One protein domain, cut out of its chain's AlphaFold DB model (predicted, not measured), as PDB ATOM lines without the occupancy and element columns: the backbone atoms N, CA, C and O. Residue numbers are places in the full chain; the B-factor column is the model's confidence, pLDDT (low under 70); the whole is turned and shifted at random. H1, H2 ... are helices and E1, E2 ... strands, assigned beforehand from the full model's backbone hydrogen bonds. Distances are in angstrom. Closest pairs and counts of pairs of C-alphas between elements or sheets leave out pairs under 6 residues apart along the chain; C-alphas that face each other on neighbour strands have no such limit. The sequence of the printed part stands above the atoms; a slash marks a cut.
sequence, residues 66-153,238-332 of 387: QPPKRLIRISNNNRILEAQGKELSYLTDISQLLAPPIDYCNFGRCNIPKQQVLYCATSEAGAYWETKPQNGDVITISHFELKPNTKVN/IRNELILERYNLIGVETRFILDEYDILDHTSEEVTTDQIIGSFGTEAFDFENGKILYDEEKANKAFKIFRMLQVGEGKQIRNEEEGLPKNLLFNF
ATOM      1  N   GLN A  66     147.068 116.772  50.124       90.88
ATOM      2  CA  GLN A  66     148.244 115.911  50.242       90.88
ATOM      3  C   GLN A  66     148.917 115.742  48.870       90.88
ATOM      4  O   GLN A  66     148.685 114.740  48.183       90.88
ATOM      5  N   PRO A  67     149.730 116.713  48.423       92.00
ATOM      6  CA  PRO A  67     150.437 116.616  47.150       92.00
ATOM      7  C   PRO A  67     151.587 115.590  47.224       92.00
ATOM      8  O   PRO A  67     151.974 115.144  48.312       92.00
ATOM      9  N   PRO A  68     152.223 115.257  46.086       95.44
ATOM     10  CA  PRO A  68     153.454 114.474  46.082       95.44
ATOM     11  C   PRO A  68     154.537 115.100  46.972       95.44
ATOM     12  O   PRO A  68     154.826 116.297  46.886       95.44
ATOM     13  N   LYS A  69     155.172 114.270  47.809       96.75
ATOM     14  CA  LYS A  69     156.249 114.699  48.722       96.75
ATOM     15  C   LYS A  69     157.527 115.107  47.994       96.75
ATOM     16  O   LYS A  69     158.317 115.875  48.532       96.75
ATOM     17  N   ARG A  70     157.746 114.566  46.796       97.56
ATOM     18  CA  ARG A  70     158.921 114.813  45.961       97.56
ATOM     19  C   ARG A  70     158.470 115.251  44.581       97.56
ATOM     20  O   ARG A  70     157.564 114.638  44.018       97.56
ATOM     21  N   LEU A  71     159.118 116.284  44.057       98.31
ATOM     22  CA  LEU A  71     158.963 116.720  42.676       98.31
ATOM     23  C   LEU A  71     160.335 116.756  42.015       98.31
ATOM     24  O   LEU A  71     161.326 117.134  42.644       98.31
ATOM     25  N   ILE A  72     160.373 116.371  40.746       98.19
ATOM     26  CA  ILE A  72     161.578 116.357  39.926       98.19
ATOM     27  C   ILE A  72     161.312 117.183  38.678       98.19
ATOM     28  O   ILE A  72     160.262 117.061  38.043       98.19
ATOM     29  N   ARG A  73     162.267 118.033  38.319       97.69
ATOM     30  CA  ARG A  73     162.226 118.829  37.094       97.69
ATOM     31  C   ARG A  73     163.540 118.691  36.360       97.69
ATOM     32  O   ARG A  73     164.592 118.804  36.976       97.69
ATOM     33  N   ILE A  74     163.467 118.519  35.049       97.19
ATOM     34  CA  ILE A  74     164.631 118.592  34.175       97.19
ATOM     35  C   ILE A  74     164.590 119.922  33.432       97.19
ATOM     36  O   ILE A  74     163.572 120.297  32.849       97.19
ATOM     37  N   SER A  75     165.709 120.631  33.475       97.50
ATOM     38  CA  SER A  75     165.966 121.841  32.702       97.50
ATOM     39  C   SER A  75     166.995 121.514  31.624       97.50
ATOM     40  O   SER A  75     167.995 120.866  31.919       97.50
ATOM     41  N   ASN A  76     166.758 121.932  30.378       96.56
ATOM     42  CA  ASN A  76     167.738 121.782  29.300       96.56
ATOM     43  C   ASN A  76     168.650 123.019  29.292       96.56
ATOM     44  O   ASN A  76     168.196 124.128  28.989       96.56
ATOM     45  N   ASN A  77     169.920 122.828  29.651       97.62
ATOM     46  CA  ASN A  77     170.869 123.921  29.850       97.62
ATOM     47  C   ASN A  77     171.223 124.586  28.525       97.62
ATOM     48  O   ASN A  77     171.341 125.808  28.491       97.62
ATOM     49  N   ASN A  78     171.323 123.805  27.442       97.00
ATOM     50  CA  ASN A  78     171.587 124.309  26.095       97.00
ATOM     51  C   ASN A  78     170.579 125.395  25.728       97.00
ATOM     52  O   ASN A  78     170.971 126.528  25.466       97.00
ATOM     53  N   ARG A  79     169.282 125.088  25.824       94.94
ATOM     54  CA  ARG A  79     168.211 126.033  25.478       94.94
ATOM     55  C   ARG A  79     168.176 127.246  26.399       94.94
ATOM     56  O   ARG A  79     167.960 128.364  25.941       94.94
ATOM     57  N   ILE A  80     168.349 127.033  27.704       96.38
ATOM     58  CA  ILE A  80     168.274 128.117  28.690       96.38
ATOM     59  C   ILE A  80     169.422 129.109  28.498       96.38
ATOM     60  O   ILE A  80     169.191 130.315  28.538       96.38
ATOM     61  N   LEU A  81     170.647 128.620  28.315       97.12
ATOM     62  CA  LEU A  81     171.827 129.473  28.184       97.12
ATOM     63  C   LEU A  81     171.891 130.135  26.807       97.12
ATOM     64  O   LEU A  81     172.173 131.330  26.744       97.12
ATOM     65  N   GLU A  82     171.514 129.427  25.739       96.25
ATOM     66  CA  GLU A  82     171.369 130.005  24.399       96.25
ATOM     67  C   GLU A  82     170.371 131.170  24.398       96.25
ATOM     68  O   GLU A  82     170.696 132.264  23.938       96.25
ATOM     69  N   ALA A  83     169.193 130.992  25.009       93.25
ATOM     70  CA  ALA A  83     168.195 132.058  25.136       93.25
ATOM     71  C   ALA A  83     168.689 133.264  25.961       93.25
ATOM     72  O   ALA A  83     168.147 134.362  25.837       93.25
ATOM     73  N   GLN A  84     169.709 133.075  26.802       94.06
ATOM     74  CA  GLN A  84     170.371 134.135  27.567       94.06
ATOM     75  C   GLN A  84     171.596 134.726  26.848       94.06
ATOM     76  O   GLN A  84     172.246 135.605  27.412       94.06
ATOM     77  N   GLY A  85     171.940 134.244  25.648       96.19
ATOM     78  CA  GLY A  85     173.159 134.632  24.935       96.19
ATOM     79  C   GLY A  85     174.445 134.220  25.661       96.19
ATOM     80  O   GLY A  85     175.465 134.894  25.528       96.19
ATOM     81  N   LYS A  86     174.392 133.160  26.475       96.94
ATOM     82  CA  LYS A  86     175.525 132.633  27.244       96.94
ATOM     83  C   LYS A  86     176.081 131.373  26.590       96.94
ATOM     84  O   LYS A  86     175.346 130.588  25.997       96.94
ATOM     85  N   GLU A  87     177.379 131.155  26.769       97.06
ATOM     86  CA  GLU A  87     178.006 129.886  26.411       97.06
ATOM     87  C   GLU A  87     177.431 128.730  27.241       97.06
ATOM     88  O   GLU A  87     177.009 128.904  28.389       97.06
ATOM     89  N   LEU A  88     177.424 127.535  26.648       97.94
ATOM     90  CA  LEU A  88     176.937 126.325  27.298       97.94
ATOM     91  C   LEU A  88     177.781 125.991  28.538       97.94
ATOM     92  O   LEU A  88     178.989 125.792  28.447       97.94
ATOM     93  N   SER A  89     177.114 125.872  29.684       97.62
ATOM     94  CA  SER A  89     177.695 125.540  30.985       97.62
ATOM     95  C   SER A  89     176.654 124.842  31.880       97.62
ATOM     96  O   SER A  89     175.543 124.515  31.446       97.62
ATOM     97  N   TYR A  90     177.000 124.597  33.140       97.62
ATOM     98  CA  TYR A  90     176.039 124.246  34.184       97.62
ATOM     99  C   TYR A  90     175.277 125.489  34.675       97.62
ATOM    100  O   TYR A  90     175.744 126.624  34.555       97.62
ATOM    101  N   LEU A  91     174.070 125.282  35.207       98.44
ATOM    102  CA  LEU A  91     173.228 126.374  35.702       98.44
ATOM    103  C   LEU A  91     173.754 126.894  37.043       98.44
ATOM    104  O   LEU A  91     174.143 126.114  37.905       98.44
ATOM    105  N   THR A  92     173.736 128.213  37.229       98.19
ATOM    106  CA  THR A  92     174.243 128.880  38.447       98.19
ATOM    107  C   THR A  92     173.211 129.792  39.104       98.19
ATOM    108  O   THR A  92     173.422 130.254  40.226       98.19
ATOM    109  N   ASP A  93     172.067 130.022  38.456       98.25
ATOM    110  CA  ASP A  93     170.974 130.843  38.971       98.25
ATOM    111  C   ASP A  93     169.758 129.965  39.299       98.25
ATOM    112  O   ASP A  93     169.267 129.218  38.452       98.25
ATOM    113  N   ILE A  94     169.197 130.101  40.505       98.31
ATOM    114  CA  ILE A  94     168.010 129.338  40.938       98.31
ATOM    115  C   ILE A  94     166.826 129.597  39.999       98.31
ATOM    116  O   ILE A  94     166.056 128.686  39.710       98.31
ATOM    117  N   SER A  95     166.692 130.816  39.465       96.69
ATOM    118  CA  SER A  95     165.619 131.161  38.524       96.69
ATOM    119  C   SER A  95     165.648 130.335  37.236       96.69
ATOM    120  O   SER A  95     164.608 130.193  36.601       96.69
ATOM    121  N   GLN A  96     166.801 129.773  36.852       97.50
ATOM    122  CA  GLN A  96     166.912 128.881  35.691       97.50
ATOM    123  C   GLN A  96     166.255 127.513  35.945       97.50
ATOM    124  O   GLN A  96     165.886 126.829  34.996       97.50
ATOM    125  N   LEU A  97     166.063 127.134  37.213       98.06
ATOM    126  CA  LEU A  97     165.398 125.893  37.625       98.06
ATOM    127  C   LEU A  97     163.874 126.051  37.722       98.06
ATOM    128  O   LEU A  97     163.158 125.070  37.907       98.06
ATOM    129  N   LEU A  98     163.376 127.286  37.642       97.12
ATOM    130  CA  LEU A  98     161.969 127.629  37.821       97.12
ATOM    131  C   LEU A  98     161.232 127.698  36.472       97.12
ATOM    132  O   LEU A  98     161.744 127.256  35.439       97.12
ATOM    133  N   ALA A  99     159.987 128.187  36.471       95.75
ATOM    134  CA  ALA A  99     159.233 128.372  35.239       95.75
ATOM    135  C   ALA A  99     159.934 129.413  34.344       95.75
ATOM    136  O   ALA A  99     160.577 130.329  34.869       95.75
ATOM    137  N   PRO A 100     159.793 129.314  33.007       92.88
ATOM    138  CA  PRO A 100     160.338 130.312  32.091       92.88
ATOM    139  C   PRO A 100     159.879 131.731  32.457       92.88
ATOM    140  O   PRO A 100     158.809 131.881  33.059       92.88
ATOM    141  N   PRO A 101     160.634 132.784  32.092       91.19
ATOM    142  CA  PRO A 101     160.168 134.151  32.290       91.19
ATOM    143  C   PRO A 101     158.813 134.361  31.606       91.19
ATOM    144  O   PRO A 101     158.550 133.775  30.556       91.19
ATOM    145  N   ILE A 102     157.969 135.207  32.198       92.69
ATOM    146  CA  ILE A 102     156.560 135.385  31.809       92.69
ATOM    147  C   ILE A 102     156.361 135.657  30.311       92.69
ATOM    148  O   ILE A 102     155.380 135.205  29.723       92.69
ATOM    149  N   ASP A 103     157.309 136.351  29.681       90.94
ATOM    150  CA  ASP A 103     157.242 136.697  28.264       90.94
ATOM    151  C   ASP A 103     157.475 135.514  27.324       90.94
ATOM    152  O   ASP A 103     157.004 135.552  26.189       90.94
ATOM    153  N   TYR A 104     158.114 134.455  27.815       91.19
ATOM    154  CA  TYR A 104     158.342 133.203  27.094       91.19
ATOM    155  C   TYR A 104     157.304 132.126  27.440       91.19
ATOM    156  O   TYR A 104     157.352 131.022  26.896       91.19
ATOM    157  N   CYS A 105     156.358 132.412  28.340       92.94
ATOM    158  CA  CYS A 105     155.252 131.506  28.627       92.94
ATOM    159  C   CYS A 105     154.243 131.541  27.472       92.94
ATOM    160  O   CYS A 105     153.569 132.552  27.264       92.94
ATOM    161  N   ASN A 106     154.128 130.423  26.756       94.31
ATOM    162  CA  ASN A 106     153.121 130.176  25.720       94.31
ATOM    163  C   ASN A 106     152.055 129.189  26.236       94.31
ATOM    164  O   ASN A 106     152.153 128.726  27.373       94.31
ATOM    165  N   PHE A 107     151.055 128.847  25.422       95.94
ATOM    166  CA  PHE A 107     150.104 127.782  25.730       95.94
ATOM    167  C   PHE A 107     150.828 126.475  26.061       95.94
ATOM    168  O   PHE A 107     151.637 125.965  25.285       95.94
ATOM    169  N   GLY A 108     150.507 125.944  27.233       95.75
ATOM    170  CA  GLY A 108     150.893 124.618  27.680       95.75
ATOM    171  C   GLY A 108     149.676 123.893  28.232       95.75
ATOM    172  O   GLY A 108     148.576 124.443  28.305       95.75
ATOM    173  N   ARG A 109     149.869 122.648  28.667       95.50
ATOM    174  CA  ARG A 109     148.759 121.831  29.175       95.50
ATOM    175  C   ARG A 109     148.060 122.471  30.376       95.50
ATOM    176  O   ARG A 109     146.858 122.330  30.518       95.50
ATOM    177  N   CYS A 110     148.807 123.174  31.221       96.94
ATOM    178  CA  CYS A 110     148.303 123.770  32.453       96.94
ATOM    179  C   CYS A 110     148.443 125.296  32.534       96.94
ATOM    180  O   CYS A 110     148.338 125.857  33.623       96.94
ATOM    181  N   ASN A 111     148.709 125.982  31.421       97.06
ATOM    182  CA  ASN A 111     148.842 127.438  31.419       97.06
ATOM    183  C   ASN A 111     148.485 128.042  30.057       97.06
ATOM    184  O   ASN A 111     148.674 127.414  29.013       97.06
ATOM    185  N   ILE A 112     148.035 129.293  30.074       96.94
ATOM    186  CA  ILE A 112     147.918 130.135  28.874       96.94
ATOM    187  C   ILE A 112     149.114 131.109  28.798       96.94
ATOM    188  O   ILE A 112     149.934 131.147  29.728       96.94
ATOM    189  N   PRO A 113     149.274 131.887  27.709       96.62
ATOM    190  CA  PRO A 113     150.347 132.864  27.617       96.62
ATOM    191  C   PRO A 113     150.357 133.845  28.792       96.62
ATOM    192  O   PRO A 113     149.309 134.201  29.329       96.62
ATOM    193  N   LYS A 114     151.559 134.290  29.178       95.25
ATOM    194  CA  LYS A 114     151.799 135.175  30.337       95.25
ATOM    195  C   LYS A 114     151.433 134.583  31.709       95.25
ATOM    196  O   LYS A 114     151.322 135.324  32.681       95.25
ATOM    197  N   GLN A 115     151.299 133.264  31.828       96.06
ATOM    198  CA  GLN A 115     151.151 132.589  33.121       96.06
ATOM    199  C   GLN A 115     152.346 131.687  33.409       96.06
ATOM    200  O   GLN A 115     152.623 130.744  32.667       96.06
ATOM    201  N   GLN A 116     153.045 131.959  34.512       96.69
ATOM    202  CA  GLN A 116     154.183 131.153  34.942       96.69
ATOM    203  C   GLN A 116     153.711 129.955  35.769       96.69
ATOM    204  O   GLN A 116     153.341 130.082  36.936       96.69
ATOM    205  N   VAL A 117     153.780 128.773  35.166       97.88
ATOM    206  CA  VAL A 117     153.500 127.491  35.818       97.88
ATOM    207  C   VAL A 117     154.745 126.618  35.730       97.88
ATOM    208  O   VAL A 117     155.337 126.453  34.661       97.88
ATOM    209  N   LEU A 118     155.168 126.084  36.873       98.19
ATOM    210  CA  LEU A 118     156.272 125.147  36.953       98.19
ATOM    211  C   LEU A 118     155.749 123.731  36.729       98.19
ATOM    212  O   LEU A 118     154.941 123.226  37.503       98.19
ATOM    213  N   TYR A 119     156.255 123.096  35.679       98.00
ATOM    214  CA  TYR A 119     156.001 121.692  35.390       98.00
ATOM    215  C   TYR A 119     157.079 120.820  36.027       98.00
ATOM    216  O   TYR A 119     158.276 121.042  35.800       98.00
ATOM    217  N   CYS A 120     156.630 119.827  36.787       98.12
ATOM    218  CA  CYS A 120     157.441 118.805  37.433       98.12
ATOM    219  C   CYS A 120     156.822 117.420  37.205       98.12
ATOM    220  O   CYS A 120     155.619 117.294  36.981       98.12
ATOM    221  N   ALA A 121     157.629 116.377  37.338       97.12
ATOM    222  CA  ALA A 121     157.175 114.998  37.461       97.12
ATOM    223  C   ALA A 121     157.306 114.517  38.913       97.12
ATOM    224  O   ALA A 121     158.026 115.111  39.720       97.12
ATOM    225  N   THR A 122     156.633 113.418  39.249       96.06
ATOM    226  CA  THR A 122     156.788 112.754  40.557       96.06
ATOM    227  C   THR A 122     157.920 111.727  40.594       96.06
ATOM    228  O   THR A 122     158.239 111.222  41.667       96.06
ATOM    229  N   SER A 123     158.516 111.397  39.446       94.38
ATOM    230  CA  SER A 123     159.692 110.528  39.337       94.38
ATOM    231  C   SER A 123     160.661 111.047  38.278       94.38
ATOM    232  O   SER A 123     160.293 111.847  37.415       94.38
ATOM    233  N   GLU A 124     161.912 110.601  38.360       92.00
ATOM    234  CA  GLU A 124     162.959 110.994  37.421       92.00
ATOM    235  C   GLU A 124     162.643 110.490  36.014       92.00
ATOM    236  O   GLU A 124     162.605 111.287  35.083       92.00
ATOM    237  N   ALA A 125     162.277 109.211  35.880       90.00
ATOM    238  CA  ALA A 125     161.809 108.642  34.620       90.00
ATOM    239  C   ALA A 125     160.673 109.476  34.014       90.00
ATOM    240  O   ALA A 125     160.723 109.825  32.837       90.00
ATOM    241  N   GLY A 126     159.686 109.879  34.825       91.94
ATOM    242  CA  GLY A 126     158.629 110.794  34.390       91.94
ATOM    243  C   GLY A 126     159.175 112.095  33.797       91.94
ATOM    244  O   GLY A 126     158.772 112.489  32.704       91.94
ATOM    245  N   ALA A 127     160.141 112.731  34.462       94.12
ATOM    246  CA  ALA A 127     160.742 113.971  33.978       94.12
ATOM    247  C   ALA A 127     161.515 113.777  32.659       94.12
ATOM    248  O   ALA A 127     161.432 114.636  31.774       94.12
ATOM    249  N   TYR A 128     162.215 112.649  32.498       91.62
ATOM    250  CA  TYR A 128     162.894 112.277  31.251       91.62
ATOM    251  C   TYR A 128     161.896 112.065  30.107       91.62
ATOM    252  O   TYR A 128     162.058 112.657  29.043       91.62
ATOM    253  N   TRP A 129     160.809 111.327  30.345       88.75
ATOM    254  CA  TRP A 129     159.760 111.083  29.349       88.75
ATOM    255  C   TRP A 129     159.063 112.361  28.863       88.75
ATOM    256  O   TRP A 129     158.694 112.452  27.689       88.75
ATOM    257  N   GLU A 130     158.872 113.348  29.741       90.19
ATOM    258  CA  GLU A 130     158.274 114.639  29.375       90.19
ATOM    259  C   GLU A 130     159.266 115.557  28.646       90.19
ATOM    260  O   GLU A 130     158.912 116.239  27.675       90.19
ATOM    261  N   THR A 131     160.525 115.563  29.084       90.12
ATOM    262  CA  THR A 131     161.551 116.454  28.530       90.12
ATOM    263  C   THR A 131     162.074 115.941  27.193       90.12
ATOM    264  O   THR A 131     162.194 116.730  26.248       90.12
ATOM    265  N   LYS A 132     162.305 114.626  27.099       88.81
ATOM    266  CA  LYS A 132     162.974 113.926  25.992       88.81
ATOM    267  C   LYS A 132     164.284 114.617  25.616       88.81
ATOM    268  O   LYS A 132     164.353 115.229  24.548       88.81
ATOM    269  N   PRO A 133     165.261 114.646  26.537       90.25
ATOM    270  CA  PRO A 133     166.569 115.192  26.213       90.25
ATOM    271  C   PRO A 133     167.242 114.332  25.130       90.25
ATOM    272  O   PRO A 133     166.875 113.172  24.960       90.25
ATOM    273  N   GLN A 134     168.182 114.910  24.391       89.94
ATOM    274  CA  GLN A 134     168.808 114.285  23.221       89.94
ATOM    275  C   GLN A 134     170.321 114.150  23.369       89.94
ATOM    276  O   GLN A 134     170.931 114.815  24.211       89.94
ATOM    277  N   ASN A 135     170.943 113.309  22.537       89.06
ATOM    278  CA  ASN A 135     172.405 113.222  22.469       89.06
ATOM    279  C   ASN A 135     173.025 114.629  22.337       89.06
ATOM    280  O   ASN A 135     172.612 115.442  21.509       89.06
ATOM    281  N   GLY A 136     174.015 114.920  23.180       90.44
ATOM    282  CA  GLY A 136     174.711 116.207  23.184       90.44
ATOM    283  C   GLY A 136     174.063 117.287  24.057       90.44
ATOM    284  O   GLY A 136     174.708 118.320  24.293       90.44
ATOM    285  N   ASP A 137     172.858 117.056  24.589       93.56
ATOM    286  CA  ASP A 137     172.259 117.923  25.602       93.56
ATOM    287  C   ASP A 137     173.051 117.866  26.915       93.56
ATOM    288  O   ASP A 137     173.547 116.820  27.350       93.56
ATOM    289  N   VAL A 138     173.128 119.012  27.581       95.62
ATOM    290  CA  VAL A 138     173.447 119.127  29.001       95.62
ATOM    291  C   VAL A 138     172.156 119.497  29.710       95.62
ATOM    292  O   VAL A 138     171.475 120.456  29.335       95.62
ATOM    293  N   ILE A 139     171.813 118.743  30.746       96.50
ATOM    294  CA  ILE A 139     170.601 118.979  31.524       96.50
ATOM    295  C   ILE A 139     170.931 119.193  32.993       96.50
ATOM    296  O   ILE A 139     171.924 118.676  33.504       96.50
ATOM    297  N   THR A 140     170.054 119.906  33.688       97.75
ATOM    298  CA  THR A 140     170.066 119.997  35.145       97.75
ATOM    299  C   THR A 140     168.772 119.421  35.710       97.75
ATOM    300  O   THR A 140     167.676 119.917  35.431       97.75
ATOM    301  N   ILE A 141     168.903 118.383  36.532       97.69
ATOM    302  CA  ILE A 141     167.826 117.790  37.319       97.69
ATOM    303  C   ILE A 141     167.724 118.551  38.638       97.69
ATOM    304  O   ILE A 141     168.714 118.733  39.339       97.69
ATOM    305  N   SER A 142     166.531 119.028  38.969       98.50
ATOM    306  CA  SER A 142     166.223 119.709  40.228       98.50
ATOM    307  C   SER A 142     165.316 118.840  41.083       98.50
ATOM    308  O   SER A 142     164.283 118.365  40.602       98.50
ATOM    309  N   HIS A 143     165.675 118.682  42.355       98.44
ATOM    310  CA  HIS A 143     164.917 117.895  43.320       98.44
ATOM    311  C   HIS A 143     164.255 118.809  44.345       98.44
ATOM    312  O   HIS A 143     164.917 119.577  45.048       98.44
ATOM    313  N   PHE A 144     162.939 118.684  44.463       98.44
ATOM    314  CA  PHE A 144     162.143 119.428  45.425       98.44
ATOM    315  C   PHE A 144     161.530 118.485  46.461       98.44
ATOM    316  O   PHE A 144     161.098 117.376  46.137       98.44
ATOM    317  N   GLU A 145     161.463 118.933  47.711       98.06
ATOM    318  CA  GLU A 145     160.834 118.216  48.820       98.06
ATOM    319  C   GLU A 145     159.751 119.060  49.475       98.06
ATOM    320  O   GLU A 145     159.995 120.214  49.816       98.06
ATOM    321  N   LEU A 146     158.563 118.491  49.672       97.12
ATOM    322  CA  LEU A 146     157.468 119.178  50.347       97.12
ATOM    323  C   LEU A 146     157.908 119.578  51.758       97.12
ATOM    324  O   LEU A 146     158.406 118.749  52.524       97.12
ATOM    325  N   LYS A 147     157.711 120.846  52.117       95.62
ATOM    326  CA  LYS A 147     158.042 121.321  53.461       95.62
ATOM    327  C   LYS A 147     157.161 120.631  54.511       95.62
ATOM    328  O   LYS A 147     155.982 120.371  54.253       95.62
ATOM    329  N   PRO A 148     157.685 120.372  55.721       91.25
ATOM    330  CA  PRO A 148     156.894 119.786  56.797       91.25
ATOM    331  C   PRO A 148     155.613 120.586  57.065       91.25
ATOM    332  O   PRO A 148     155.632 121.817  57.046       91.25
ATOM    333  N   ASN A 149     154.508 119.882  57.326       88.62
ATOM    334  CA  ASN A 149     153.196 120.455  57.666       88.62
ATOM    335  C   ASN A 149     152.624 121.445  56.635       88.62
ATOM    336  O   ASN A 149     151.721 122.218  56.951       88.62
ATOM    337  N   THR A 150     153.143 121.435  55.409       90.38
ATOM    338  CA  THR A 150     152.660 122.294  54.332       90.38
ATOM    339  C   THR A 150     151.603 121.566  53.518       90.38
ATOM    340  O   THR A 150     151.792 120.415  53.132       90.38
ATOM    341  N   LYS A 151     150.500 122.260  53.238       92.00
ATOM    342  CA  LYS A 151     149.456 121.809  52.317       92.00
ATOM    343  C   LYS A 151     149.650 122.461  50.955       92.00
ATOM    344  O   LYS A 151     150.122 123.594  50.879       92.00
ATOM    345  N   VAL A 152     149.270 121.747  49.902       93.56
ATOM    346  CA  VAL A 152     149.175 122.285  48.539       93.56
ATOM    347  C   VAL A 152     147.833 121.832  48.009       93.56
ATOM    348  O   VAL A 152     147.659 120.648  47.705       93.56
ATOM    349  N   ASN A 153     146.874 122.752  47.954       94.50
ATOM    350  CA  ASN A 153     145.549 122.414  47.459       94.50
ATOM    351  C   ASN A 153     145.656 122.123  45.963       94.50
ATOM    352  O   ASN A 153     145.990 123.004  45.171       94.50
ATOM    353  N   ILE A 238     152.453 123.416  39.107       98.00
ATOM    354  CA  ILE A 238     152.303 124.284  40.284       98.00
ATOM    355  C   ILE A 238     152.567 125.731  39.891       98.00
ATOM    356  O   ILE A 238     153.442 126.009  39.067       98.00
ATOM    357  N   ARG A 239     151.828 126.673  40.479       96.69
ATOM    358  CA  ARG A 239     152.111 128.102  40.301       96.69
ATOM    359  C   ARG A 239     153.567 128.387  40.652       96.69
ATOM    360  O   ARG A 239     154.032 128.029  41.739       96.69
ATOM    361  N   ASN A 240     154.292 129.003  39.720       96.50
ATOM    362  CA  ASN A 240     155.741 129.166  39.827       96.50
ATOM    363  C   ASN A 240     156.150 129.843  41.135       96.50
ATOM    364  O   ASN A 240     157.159 129.531  41.753       96.50
ATOM    365  N   GLU A 241     155.333 130.773  41.582       92.81
ATOM    366  CA  GLU A 241     155.588 131.567  42.750       92.81
ATOM    367  C   GLU A 241     155.300 130.887  44.092       92.81
ATOM    368  O   GLU A 241     155.610 131.479  45.128       92.81
ATOM    369  N   LEU A 242     154.702 129.695  44.069       94.75
ATOM    370  CA  LEU A 242     154.414 128.881  45.247       94.75
ATOM    371  C   LEU A 242     155.434 127.756  45.437       94.75
ATOM    372  O   LEU A 242     155.533 127.222  46.539       94.75
ATOM    373  N   ILE A 243     156.221 127.394  44.413       96.19
ATOM    374  CA  ILE A 243     157.119 126.231  44.503       96.19
ATOM    375  C   ILE A 243     158.105 126.348  45.667       96.19
ATOM    376  O   ILE A 243     158.150 125.451  46.495       96.19
ATOM    377  N   LEU A 244     158.839 127.456  45.794       95.38
ATOM    378  CA  LEU A 244     159.811 127.642  46.880       95.38
ATOM    379  C   LEU A 244     159.153 128.035  48.214       95.38
ATOM    380  O   LEU A 244     159.788 127.967  49.266       95.38
ATOM    381  N   GLU A 245     157.874 128.426  48.201       93.56
ATOM    382  CA  GLU A 245     157.081 128.591  49.423       93.56
ATOM    383  C   GLU A 245     156.720 127.221  50.000       93.56
ATOM    384  O   GLU A 245     156.883 127.010  51.204       93.56
ATOM    385  N   ARG A 246     156.289 126.290  49.143       95.69
ATOM    386  CA  ARG A 246     155.718 124.995  49.529       95.69
ATOM    387  C   ARG A 246     156.736 123.857  49.586       95.69
ATOM    388  O   ARG A 246     156.593 122.941  50.393       95.69
ATOM    389  N   TYR A 247     157.776 123.933  48.767       97.50
ATOM    390  CA  TYR A 247     158.822 122.931  48.637       97.50
ATOM    391  C   TYR A 247     160.200 123.531  48.925       97.50
ATOM    392  O   TYR A 247     160.476 124.696  48.644       97.50
ATOM    393  N   ASN A 248     161.084 122.715  49.484       97.31
ATOM    394  CA  ASN A 248     162.511 122.978  49.562       97.31
ATOM    395  C   ASN A 248     163.165 122.501  48.266       97.31
ATOM    396  O   ASN A 248     162.973 121.349  47.883       97.31
ATOM    397  N   LEU A 249     163.972 123.346  47.624       97.75
ATOM    398  CA  LEU A 249     164.957 122.878  46.650       97.75
ATOM    399  C   LEU A 249     166.090 122.212  47.440       97.75
ATOM    400  O   LEU A 249     166.779 122.883  48.207       97.75
ATOM    401  N   ILE A 250     166.221 120.892  47.323       97.31
ATOM    402  CA  ILE A 250     167.124 120.100  48.176       97.31
ATOM    403  C   ILE A 250     168.408 119.664  47.474       97.31
ATOM    404  O   ILE A 250     169.343 119.246  48.148       97.31
ATOM    405  N   GLY A 251     168.456 119.764  46.148       97.88
ATOM    406  CA  GLY A 251     169.618 119.380  45.363       97.88
ATOM    407  C   GLY A 251     169.401 119.628  43.879       97.88
ATOM    408  O   GLY A 251     168.264 119.624  43.392       97.88
ATOM    409  N   VAL A 252     170.505 119.842  43.174       98.19
ATOM    410  CA  VAL A 252     170.550 119.861  41.713       98.19
ATOM    411  C   VAL A 252     171.675 118.977  41.206       98.19
ATOM    412  O   VAL A 252     172.723 118.882  41.841       98.19
ATOM    413  N   GLU A 253     171.472 118.377  40.043       96.75
ATOM    414  CA  GLU A 253     172.427 117.497  39.380       96.75
ATOM    415  C   GLU A 253     172.551 117.884  37.905       96.75
ATOM    416  O   GLU A 253     171.552 117.974  37.200       96.75
ATOM    417  N   THR A 254     173.770 118.110  37.427       96.88
ATOM    418  CA  THR A 254     174.078 118.337  36.013       96.88
ATOM    419  C   THR A 254     174.492 117.025  35.362       96.88
ATOM    420  O   THR A 254     175.420 116.364  35.836       96.88
ATOM    421  N   ARG A 255     173.824 116.675  34.259       94.00
ATOM    422  CA  ARG A 255     174.077 115.468  33.463       94.00
ATOM    423  C   ARG A 255     174.366 115.799  32.006       94.00
ATOM    424  O   ARG A 255     173.921 116.820  31.482       94.00
ATOM    425  N   PHE A 256     175.093 114.890  31.368       92.56
ATOM    426  CA  PHE A 256     175.548 114.979  29.986       92.56
ATOM    427  C   PHE A 256     174.962 113.802  29.218       92.56
ATOM    428  O   PHE A 256     175.319 112.653  29.471       92.56
ATOM    429  N   ILE A 257     174.047 114.090  28.302       90.38
ATOM    430  CA  ILE A 257     173.278 113.062  27.609       90.38
ATOM    431  C   ILE A 257     174.120 112.469  26.483       90.38
ATOM    432  O   ILE A 257     174.515 113.176  25.549       90.38
ATOM    433  N   LEU A 258     174.425 111.178  26.614       85.19
ATOM    434  CA  LEU A 258     175.248 110.433  25.662       85.19
ATOM    435  C   LEU A 258     174.444 109.735  24.575       85.19
ATOM    436  O   LEU A 258     174.924 109.674  23.461       85.19
ATOM    437  N   ASP A 259     173.269 109.193  24.875       78.12
ATOM    438  CA  ASP A 259     172.491 108.401  23.920       78.12
ATOM    439  C   ASP A 259     171.000 108.457  24.259       78.12
ATOM    440  O   ASP A 259     170.608 108.689  25.408       78.12
ATOM    441  N   GLU A 260     170.182 108.213  23.237       76.19
ATOM    442  CA  GLU A 260     168.731 108.063  23.330       76.19
ATOM    443  C   GLU A 260     168.358 106.570  23.314       76.19
ATOM    444  O   GLU A 260     168.970 105.777  22.600       76.19
ATOM    445  N   TYR A 261     167.375 106.162  24.124       69.69
ATOM    446  CA  TYR A 261     166.868 104.788  24.105       69.69
ATOM    447  C   TYR A 261     165.642 104.687  23.188       69.69
ATOM    448  O   TYR A 261     164.580 105.234  23.489       69.69
ATOM    449  N   ASP A 262     165.769 103.936  22.092       57.72
ATOM    450  CA  ASP A 262     164.719 103.827  21.068       57.72
ATOM    451  C   ASP A 262     163.537 102.925  21.467       57.72
ATOM    452  O   ASP A 262     162.444 103.033  20.906       57.72
ATOM    453  N   ILE A 263     163.720 102.029  22.446       61.84
ATOM    454  CA  ILE A 263     162.693 101.078  22.887       61.84
ATOM    455  C   ILE A 263     162.675 101.040  24.407       61.84
ATOM    456  O   ILE A 263     163.504 100.385  25.032       61.84
ATOM    457  N   LEU A 264     161.700 101.718  25.001       65.94
ATOM    458  CA  LEU A 264     161.480 101.660  26.438       65.94
ATOM    459  C   LEU A 264     160.036 101.334  26.757       65.94
ATOM    460  O   LEU A 264     159.094 101.906  26.199       65.94
ATOM    461  N   ASP A 265     159.884 100.427  27.712       75.56
ATOM    462  CA  ASP A 265     158.612 100.179  28.354       75.56
ATOM    463  C   ASP A 265     158.186 101.441  29.118       75.56
ATOM    464  O   ASP A 265     158.836 101.877  30.063       75.56
ATOM    465  N   HIS A 266     157.063 102.034  28.719       75.31
ATOM    466  CA  HIS A 266     156.510 103.228  29.359       75.31
ATOM    467  C   HIS A 266     156.164 103.019  30.844       75.31
ATOM    468  O   HIS A 266     156.006 104.004  31.574       75.31
ATOM    469  N   THR A 267     156.018 101.762  31.279       77.19
ATOM    470  CA  THR A 267     155.760 101.387  32.675       77.19
ATOM    471  C   THR A 267     157.035 101.289  33.513       77.19
ATOM    472  O   THR A 267     156.965 101.398  34.735       77.19
ATOM    473  N   SER A 268     158.196 101.174  32.865       81.19
ATOM    474  CA  SER A 268     159.502 101.126  33.515       81.19
ATOM    475  C   SER A 268     159.845 102.461  34.179       81.19
ATOM    476  O   SER A 268     159.532 103.527  33.645       81.19
ATOM    477  N   GLU A 269     160.506 102.408  35.338       81.69
ATOM    478  CA  GLU A 269     161.154 103.573  35.966       81.69
ATOM    479  C   GLU A 269     162.570 103.817  35.416       81.69
ATOM    480  O   GLU A 269     163.341 104.593  35.979       81.69
ATOM    481  N   GLU A 270     162.926 103.175  34.304       80.06
ATOM    482  CA  GLU A 270     164.113 103.534  33.543       80.06
ATOM    483  C   GLU A 270     163.917 104.860  32.804       80.06
ATOM    484  O   GLU A 270     162.842 105.195  32.294       80.06
ATOM    485  N   VAL A 271     164.990 105.643  32.778       81.00
ATOM    486  CA  VAL A 271     165.050 106.940  32.105       81.00
ATOM    487  C   VAL A 271     165.114 106.772  30.587       81.00
ATOM    488  O   VAL A 271     165.643 105.783  30.088       81.00
ATOM    489  N   THR A 272     164.593 107.754  29.837       68.31
ATOM    490  CA  THR A 272     164.529 107.687  28.361       68.31
ATOM    491  C   THR A 272     165.851 107.845  27.641       68.31
ATOM    492  O   THR A 272     165.953 107.569  26.450       68.31
ATOM    493  N   THR A 273     166.858 108.273  28.380       67.56
ATOM    494  CA  THR A 273     168.227 108.494  27.935       67.56
ATOM    495  C   THR A 273     169.129 108.312  29.152       67.56
ATOM    496  O   THR A 273     168.736 108.796  30.212       67.56
ATOM    497  N   ASP A 274     170.293 107.672  29.010       62.84
ATOM    498  CA  ASP A 274     171.508 107.862  29.839       62.84
ATOM    499  C   ASP A 274     172.408 106.634  29.847       62.84
ATOM    500  O   ASP A 274     171.913 105.594  30.254       62.84
ATOM    501  N   GLN A 275     173.725 106.790  29.629       57.94
ATOM    502  CA  GLN A 275     174.785 105.997  30.302       57.94
ATOM    503  C   GLN A 275     175.995 106.885  30.614       57.94
ATOM    504  O   GLN A 275     177.072 106.746  30.048       57.94
ATOM    505  N   ILE A 276     175.739 107.875  31.466       62.78
ATOM    506  CA  ILE A 276     176.523 109.092  31.694       62.78
ATOM    507  C   ILE A 276     178.012 108.811  31.958       62.78
ATOM    508  O   ILE A 276     178.370 108.008  32.815       62.78
ATOM    509  N   ILE A 277     178.860 109.619  31.320       72.44
ATOM    510  CA  ILE A 277     180.301 109.811  31.588       72.44
ATOM    511  C   ILE A 277     180.595 110.009  33.094       72.44
ATOM    512  O   ILE A 277     181.633 109.608  33.618       72.44
ATOM    513  N   GLY A 278     179.669 110.689  33.766       82.62
ATOM    514  CA  GLY A 278     179.707 111.183  35.133       82.62
ATOM    515  C   GLY A 278     178.767 112.385  35.255       82.62
ATOM    516  O   GLY A 278     178.537 113.113  34.286       82.62
ATOM    517  N   SER A 279     178.203 112.595  36.434       92.50
ATOM    518  CA  SER A 279     177.334 113.731  36.742       92.50
ATOM    519  C   SER A 279     177.880 114.483  37.945       92.50
ATOM    520  O   SER A 279     178.662 113.951  38.732       92.50
ATOM    521  N   PHE A 280     177.492 115.740  38.115       96.44
ATOM    522  CA  PHE A 280     177.864 116.463  39.324       96.44
ATOM    523  C   PHE A 280     176.745 117.348  39.828       96.44
ATOM    524  O   PHE A 280     175.962 117.891  39.053       96.44
ATOM    525  N   GLY A 281     176.683 117.520  41.140       97.31
ATOM    526  CA  GLY A 281     175.591 118.230  41.783       97.31
ATOM    527  C   GLY A 281     176.012 119.014  43.008       97.31
ATOM    528  O   GLY A 281     177.168 118.994  43.425       97.31
ATOM    529  N   THR A 282     175.048 119.719  43.582       98.12
ATOM    530  CA  THR A 282     175.214 120.461  44.833       98.12
ATOM    531  C   THR A 282     173.899 120.510  45.601       98.12
ATOM    532  O   THR A 282     172.815 120.492  45.012       98.12
ATOM    533  N   GLU A 283     174.002 120.585  46.926       97.25
ATOM    534  CA  GLU A 283     172.885 120.861  47.838       97.25
ATOM    535  C   GLU A 283     172.982 122.273  48.449       97.25
ATOM    536  O   GLU A 283     172.265 122.601  49.404       97.25
ATOM    537  N   ALA A 284     173.902 123.102  47.939       97.25
ATOM    538  CA  ALA A 284     174.150 124.448  48.428       97.25
ATOM    539  C   ALA A 284     173.468 125.518  47.579       97.25
ATOM    540  O   ALA A 284     173.688 125.623  46.370       97.25
ATOM    541  N   PHE A 285     172.682 126.360  48.247       96.50
ATOM    542  CA  PHE A 285     171.907 127.419  47.614       96.50
ATOM    543  C   PHE A 285     172.021 128.707  48.420       96.50
ATOM    544  O   PHE A 285     171.878 128.707  49.641       96.50
ATOM    545  N   ASP A 286     172.221 129.812  47.716       95.69
ATOM    546  CA  ASP A 286     172.060 131.157  48.246       95.69
ATOM    547  C   ASP A 286     170.715 131.691  47.749       95.69
ATOM    548  O   ASP A 286     170.606 132.282  46.673       95.69
ATOM    549  N   PHE A 287     169.660 131.439  48.525       91.38
ATOM    550  CA  PHE A 287     168.316 131.912  48.193       91.38
ATOM    551  C   PHE A 287     168.192 133.435  48.261       91.38
ATOM    552  O   PHE A 287     167.282 133.990  47.648       91.38
ATOM    553  N   GLU A 288     169.084 134.119  48.984       89.69
ATOM    554  CA  GLU A 288     169.041 135.570  49.095       89.69
ATOM    555  C   GLU A 288     169.472 136.239  47.788       89.69
ATOM    556  O   GLU A 288     168.798 137.162  47.318       89.69
ATOM    557  N   ASN A 289     170.559 135.743  47.196       93.62
ATOM    558  CA  ASN A 289     171.095 136.228  45.925       93.62
ATOM    559  C   ASN A 289     170.607 135.416  44.714       93.62
ATOM    560  O   ASN A 289     170.951 135.729  43.574       93.62
ATOM    561  N   GLY A 290     169.795 134.380  44.946       94.31
ATOM    562  CA  GLY A 290     169.231 133.525  43.904       94.31
ATOM    563  C   GLY A 290     170.264 132.636  43.209       94.31
ATOM    564  O   GLY A 290     170.088 132.331  42.030       94.31
ATOM    565  N   LYS A 291     171.337 132.234  43.901       97.94
ATOM    566  CA  LYS A 291     172.463 131.483  43.327       97.94
ATOM    567  C   LYS A 291     172.484 130.018  43.744       97.94
ATOM    568  O   LYS A 291     172.146 129.661  44.870       97.94
ATOM    569  N   ILE A 292     172.937 129.182  42.821       98.25
ATOM    570  CA  ILE A 292     173.311 127.790  43.056       98.25
ATOM    571  C   ILE A 292     174.817 127.778  43.321       98.25
ATOM    572  O   ILE A 292     175.590 128.317  42.528       98.25
ATOM    573  N   LEU A 293     175.238 127.199  44.443       98.12
ATOM    574  CA  LEU A 293     176.625 127.270  44.890       98.12
ATOM    575  C   LEU A 293     177.346 125.958  44.597       98.12
ATOM    576  O   LEU A 293     176.940 124.902  45.077       98.12
ATOM    577  N   TYR A 294     178.452 126.041  43.867       98.06
ATOM    578  CA  TYR A 294     179.334 124.913  43.580       98.06
ATOM    579  C   TYR A 294     180.739 125.192  44.114       98.06
ATOM    580  O   TYR A 294     181.154 126.345  44.226       98.06
ATOM    581  N   ASP A 295     181.495 124.136  44.399       98.06
ATOM    582  CA  ASP A 295     182.954 124.179  44.387       98.06
ATOM    583  C   ASP A 295     183.393 124.464  42.941       98.06
ATOM    584  O   ASP A 295     183.411 123.574  42.089       98.06
ATOM    585  N   GLU A 296     183.627 125.743  42.653       95.94
ATOM    586  CA  GLU A 296     183.788 126.266  41.296       95.94
ATOM    587  C   GLU A 296     184.973 125.634  40.559       95.94
ATOM    588  O   GLU A 296     184.858 125.300  39.381       95.94
ATOM    589  N   GLU A 297     186.090 125.392  41.250       97.00
ATOM    590  CA  GLU A 297     187.259 124.739  40.657       97.00
ATOM    591  C   GLU A 297     186.908 123.321  40.185       97.00
ATOM    592  O   GLU A 297     187.184 122.948  39.036       97.00
ATOM    593  N   LYS A 298     186.247 122.536  41.046       97.69
ATOM    594  CA  LYS A 298     185.837 121.165  40.714       97.69
ATOM    595  C   LYS A 298     184.771 121.136  39.631       97.69
ATOM    596  O   LYS A 298     184.904 120.354  38.690       97.69
ATOM    597  N   ALA A 299     183.751 121.985  39.736       97.44
ATOM    598  CA  ALA A 299     182.654 122.045  38.778       97.44
ATOM    599  C   ALA A 299     183.143 122.446  37.381       97.44
ATOM    600  O   ALA A 299     182.836 121.752  36.414       97.44
ATOM    601  N   ASN A 300     183.984 123.480  37.267       97.88
ATOM    602  CA  ASN A 300     184.559 123.903  35.987       97.88
ATOM    603  C   ASN A 300     185.432 122.810  35.359       97.88
ATOM    604  O   ASN A 300     185.322 122.521  34.161       97.88
ATOM    605  N   LYS A 301     186.285 122.161  36.161       97.44
ATOM    606  CA  LYS A 301     187.143 121.071  35.683       97.44
ATOM    607  C   LYS A 301     186.318 119.870  35.220       97.44
ATOM    608  O   LYS A 301     186.572 119.347  34.135       97.44
ATOM    609  N   ALA A 302     185.332 119.454  36.013       96.25
ATOM    610  CA  ALA A 302     184.445 118.346  35.679       96.25
ATOM    611  C   ALA A 302     183.617 118.644  34.430       96.25
ATOM    612  O   ALA A 302     183.588 117.821  33.522       96.25
ATOM    613  N   PHE A 303     183.024 119.839  34.334       96.62
ATOM    614  CA  PHE A 303     182.257 120.251  33.163       96.62
ATOM    615  C   PHE A 303     183.095 120.164  31.887       96.62
ATOM    616  O   PHE A 303     182.662 119.556  30.910       96.62
ATOM    617  N   LYS A 304     184.325 120.697  31.900       96.00
ATOM    618  CA  LYS A 304     185.230 120.631  30.744       96.00
ATOM    619  C   LYS A 304     185.552 119.188  30.344       96.00
ATOM    620  O   LYS A 304     185.509 118.865  29.159       96.00
ATOM    621  N   ILE A 305     185.868 118.330  31.316       94.44
ATOM    622  CA  ILE A 305     186.198 116.918  31.067       94.44
ATOM    623  C   ILE A 305     184.981 116.169  30.520       94.44
ATOM    624  O   ILE A 305     185.083 115.526  29.478       94.44
ATOM    625  N   PHE A 306     183.824 116.277  31.173       93.88
ATOM    626  CA  PHE A 306     182.607 115.585  30.750       93.88
ATOM    627  C   PHE A 306     182.111 116.094  29.401       93.88
ATOM    628  O   PHE A 306     181.724 115.297  28.554       93.88
ATOM    629  N   ARG A 307     182.231 117.394  29.120       93.69
ATOM    630  CA  ARG A 307     181.897 117.917  27.795       93.69
ATOM    631  C   ARG A 307     182.834 117.379  26.713       93.69
ATOM    632  O   ARG A 307     182.358 116.982  25.653       93.69
ATOM    633  N   MET A 308     184.139 117.309  26.976       93.06
ATOM    634  CA  MET A 308     185.105 116.704  26.051       93.06
ATOM    635  C   MET A 308     184.784 115.227  25.781       93.06
ATOM    636  O   MET A 308     184.853 114.787  24.640       93.06
ATOM    637  N   LEU A 309     184.392 114.475  26.808       90.75
ATOM    638  CA  LEU A 309     184.000 113.070  26.679       90.75
ATOM    639  C   LEU A 309     182.626 112.889  26.002       90.75
ATOM    640  O   LEU A 309     182.370 111.825  25.453       90.75
ATOM    641  N   GLN A 310     181.762 113.908  25.994       91.12
ATOM    642  CA  GLN A 310     180.455 113.861  25.327       91.12
ATOM    643  C   GLN A 310     180.555 114.137  23.823       91.12
ATOM    644  O   GLN A 310     179.904 113.461  23.031       91.12
ATOM    645  N   VAL A 311     181.342 115.143  23.420       90.62
ATOM    646  CA  VAL A 311     181.340 115.651  22.031       90.62
ATOM    647  C   VAL A 311     182.721 115.752  21.371       90.62
ATOM    648  O   VAL A 311     182.807 116.184  20.226       90.62
ATOM    649  N   GLY A 312     183.808 115.400  22.064       86.50
ATOM    650  CA  GLY A 312     185.174 115.498  21.538       86.50
ATOM    651  C   GLY A 312     185.583 114.350  20.606       86.50
ATOM    652  O   GLY A 312     184.847 113.383  20.413       86.50
ATOM    653  N   GLU A 313     186.803 114.429  20.063       81.44
ATOM    654  CA  GLU A 313     187.364 113.437  19.119       81.44
ATOM    655  C   GLU A 313     187.494 112.018  19.708       81.44
ATOM    656  O   GLU A 313     187.550 111.043  18.967       81.44
ATOM    657  N   GLY A 314     187.476 111.890  21.039       75.94
ATOM    658  CA  GLY A 314     187.434 110.624  21.775       75.94
ATOM    659  C   GLY A 314     186.135 110.430  22.556       75.94
ATOM    660  O   GLY A 314     186.192 109.956  23.691       75.94
ATOM    661  N   LYS A 315     184.991 110.873  22.005       83.25
ATOM    662  CA  LYS A 315     183.692 110.764  22.681       83.25
ATOM    663  C   LYS A 315     183.463 109.346  23.203       83.25
ATOM    664  O   LYS A 315     183.737 108.365  22.511       83.25
ATOM    665  N   GLN A 316     182.967 109.246  24.431       81.56
ATOM    666  CA  GLN A 316     182.613 107.956  24.995       81.56
ATOM    667  C   GLN A 316     181.456 107.350  24.207       81.56
ATOM    668  O   GLN A 316     180.516 108.038  23.810       81.56
ATOM    669  N   ILE A 317     181.561 106.046  23.987       73.56
ATOM    670  CA  ILE A 317     180.499 105.210  23.443       73.56
ATOM    671  C   ILE A 317     180.018 104.271  24.546       73.56
ATOM    672  O   ILE A 317     180.791 103.878  25.423       73.56
ATOM    673  N   ARG A 318     178.730 103.948  24.504       70.25
ATOM    674  CA  ARG A 318     178.038 103.092  25.467       70.25
ATOM    675  C   ARG A 318     178.718 101.726  25.621       70.25
ATOM    676  O   ARG A 318     179.047 101.089  24.623       70.25
ATOM    677  N   ASN A 319     178.846 101.258  26.864       65.44
ATOM    678  CA  ASN A 319     179.096  99.850  27.165       65.44
ATOM    679  C   ASN A 319     178.083  99.378  28.215       65.44
ATOM    680  O   ASN A 319     178.169  99.765  29.381       65.44
ATOM    681  N   GLU A 320     177.102  98.583  27.785       66.06
ATOM    682  CA  GLU A 320     176.106  98.006  28.685       66.06
ATOM    683  C   GLU A 320     176.631  96.740  29.321       66.06
ATOM    684  O   GLU A 320     176.627  95.677  28.705       66.06
ATOM    685  N   GLU A 321     177.020  96.849  30.584       71.12
ATOM    686  CA  GLU A 321     177.284  95.683  31.409       71.12
ATOM    687  C   GLU A 321     176.297  95.650  32.572       71.12
ATOM    688  O   GLU A 321     176.087  96.634  33.291       71.12
ATOM    689  N   GLU A 322     175.659  94.494  32.740       73.88
ATOM    690  CA  GLU A 322     174.731  94.250  33.832       73.88
ATOM    691  C   GLU A 322     175.456  94.428  35.177       73.88
ATOM    692  O   GLU A 322     176.511  93.845  35.421       73.88
ATOM    693  N   GLY A 323     174.898  95.263  36.056       72.06
ATOM    694  CA  GLY A 323     175.463  95.534  37.380       72.06
ATOM    695  C   GLY A 323     176.406  96.738  37.473       72.06
ATOM    696  O   GLY A 323     176.768  97.109  38.593       72.06
ATOM    697  N   LEU A 324     176.759  97.406  36.366       69.06
ATOM    698  CA  LEU A 324     177.446  98.698  36.456       69.06
ATOM    699  C   LEU A 324     176.479  99.801  36.922       69.06
ATOM    700  O   LEU A 324     175.327  99.858  36.475       69.06
ATOM    701  N   PRO A 325     176.916 100.702  37.825       67.69
ATOM    702  CA  PRO A 325     176.100 101.837  38.221       67.69
ATOM    703  C   PRO A 325     175.828 102.721  37.001       67.69
ATOM    704  O   PRO A 325     176.751 103.198  36.347       67.69
ATOM    705  N   LYS A 326     174.545 102.983  36.729       68.19
ATOM    706  CA  LYS A 326     174.100 103.812  35.595       68.19
ATOM    707  C   LYS A 326     174.459 105.304  35.743       68.19
ATOM    708  O   LYS A 326     174.247 106.076  34.812       68.19
ATOM    709  N   ASN A 327     174.974 105.720  36.906       72.69
ATOM    710  CA  ASN A 327     175.389 107.093  37.194       72.69
ATOM    711  C   ASN A 327     176.513 107.132  38.248       72.69
ATOM    712  O   ASN A 327     176.431 106.464  39.281       72.69
ATOM    713  N   LEU A 328     177.526 107.968  38.010       83.31
ATOM    714  CA  LEU A 328     178.550 108.357  38.979       83.31
ATOM    715  C   LEU A 328     178.352 109.833  39.343       83.31
ATOM    716  O   LEU A 328     178.783 110.719  38.604       83.31
ATOM    717  N   LEU A 329     177.699 110.080  40.481       90.38
ATOM    718  CA  LEU A 329     177.410 111.425  40.975       90.38
ATOM    719  C   LEU A 329     178.541 111.967  41.850       90.38
ATOM    720  O   LEU A 329     178.827 111.441  42.928       90.38
ATOM    721  N   PHE A 330     179.126 113.085  41.428       94.50
ATOM    722  CA  PHE A 330     180.082 113.849  42.218       94.50
ATOM    723  C   PHE A 330     179.390 114.998  42.965       94.50
ATOM    724  O   PHE A 330     178.774 115.877  42.364       94.50
ATOM    725  N   ASN A 331     179.510 115.021  44.294       96.19
ATOM    726  CA  ASN A 331     178.995 116.122  45.105       96.19
ATOM    727  C   ASN A 331     180.010 117.275  45.154       96.19
ATOM    728  O   ASN A 331     181.073 117.153  45.763       96.19
ATOM    729  N   PHE A 332     179.657 118.403  44.541       97.38
ATOM    730  CA  PHE A 332     180.434 119.641  44.512       97.38
ATOM    731  C   PHE A 332     179.800 120.748  45.357       97.38
ATOM    732  O   PHE A 332     179.931 121.929  45.049       97.38
TER     733      PHE A 332
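Overview. This is residues 66 to 153 and 238 to 332 of the 387 residues of the protein "RES domain-containing protein" of Flavobacterium chilense (UniProt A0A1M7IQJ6). A strongly twisted sheet of five strands forms the core, with the long helix H5 over E5 on one face and the short helix H3 over E1 on the other: three layers, helices on both faces of a sheet. E5 runs on into a small hairpin, E6 and E7, with H2 next to E7, while long unnamed stretches lie round the outside. The printed part has 183 residues, under half in named elements, which follow as E1 H1 H2 E2 H3 E3 H4 E4 E5 E6 E7 H5 E8. The sheet, in the order E1, E3, E4, E5, E8, is mixed, and so is the class, helices and strands. The whole is compact, radius of gyration of the C-alphas 16.7 A, spanning 48 by 39 by 33 A.

Arrangement. Edge strand E1, residues 70 to 76, is antiparallel to E3, residues 138 to 146, with N 73 and O 142 within hydrogen-bond range at 3.1 A. E3 is antiparallel to E4, residues 247 to 256, with N 141 and O 253 at 2.8 A; E4 bends by 55 degrees at residue 250. E4 and E5, residues 279 to 282, form an antiparallel hairpin, with N 254 and O 280 at 2.7 A. E5 is parallel to edge strand E8, residues 329 to 331, with N 281 and O 330 at 2.9 A. H3, residues 124 to 131, has a height over the sheet of 7.2 A; its closest C-alpha pair with E1 is Ala 127 and Arg 73, 6.0 A. H5, residues 296 to 311, on the opposite face at a height of 8.8 A, runs along the strands, at 21 degrees to E5 on the local plane; their closest C-alphas are Ala 299 and Phe 280, 7.4 A. E2, residues 117 to 121, pairs with no named strand; its closest C-alpha pair with E1 is Cys 120 and Arg 73, 4.8 A. E6, residues 284 to 286, and E7, residues 291 to 293, form an antiparallel hairpin, with N 286 and O 291 at 2.9 A. H1, residues 77 to 83, H2, residues 94 to 97, and H4, residues 243 to 246, only graze the sheet. Every O i to N i+4 pair is within hydrogen-bond range in H1, H3 and H5; H2 and H4 are too short for one.

Along the chain. E1 begins at C-alpha 70 (158.921, 114.813, 45.961) and measures 20.1 A. E3 measures 26.7 A, E4 26.3 A and H5 22.1 A. E8 ends at C-alpha 331 (178.995, 116.122, 45.105).

Size, cuts and confidence. The two farthest C-alphas, of Asn 149 and Glu 313, are 52.0 A apart. Residues 154 to 237 are not printed; C-alphas 153 and 238 are 10.0 A apart across the cut. The links H2 to E2, E4 to E5 and H5 to E8 are long. The mean pLDDT of the printed part is 90.7; residues 261 to 264, 272 to 276, 319 to 320 and 324 to 326 are under 70.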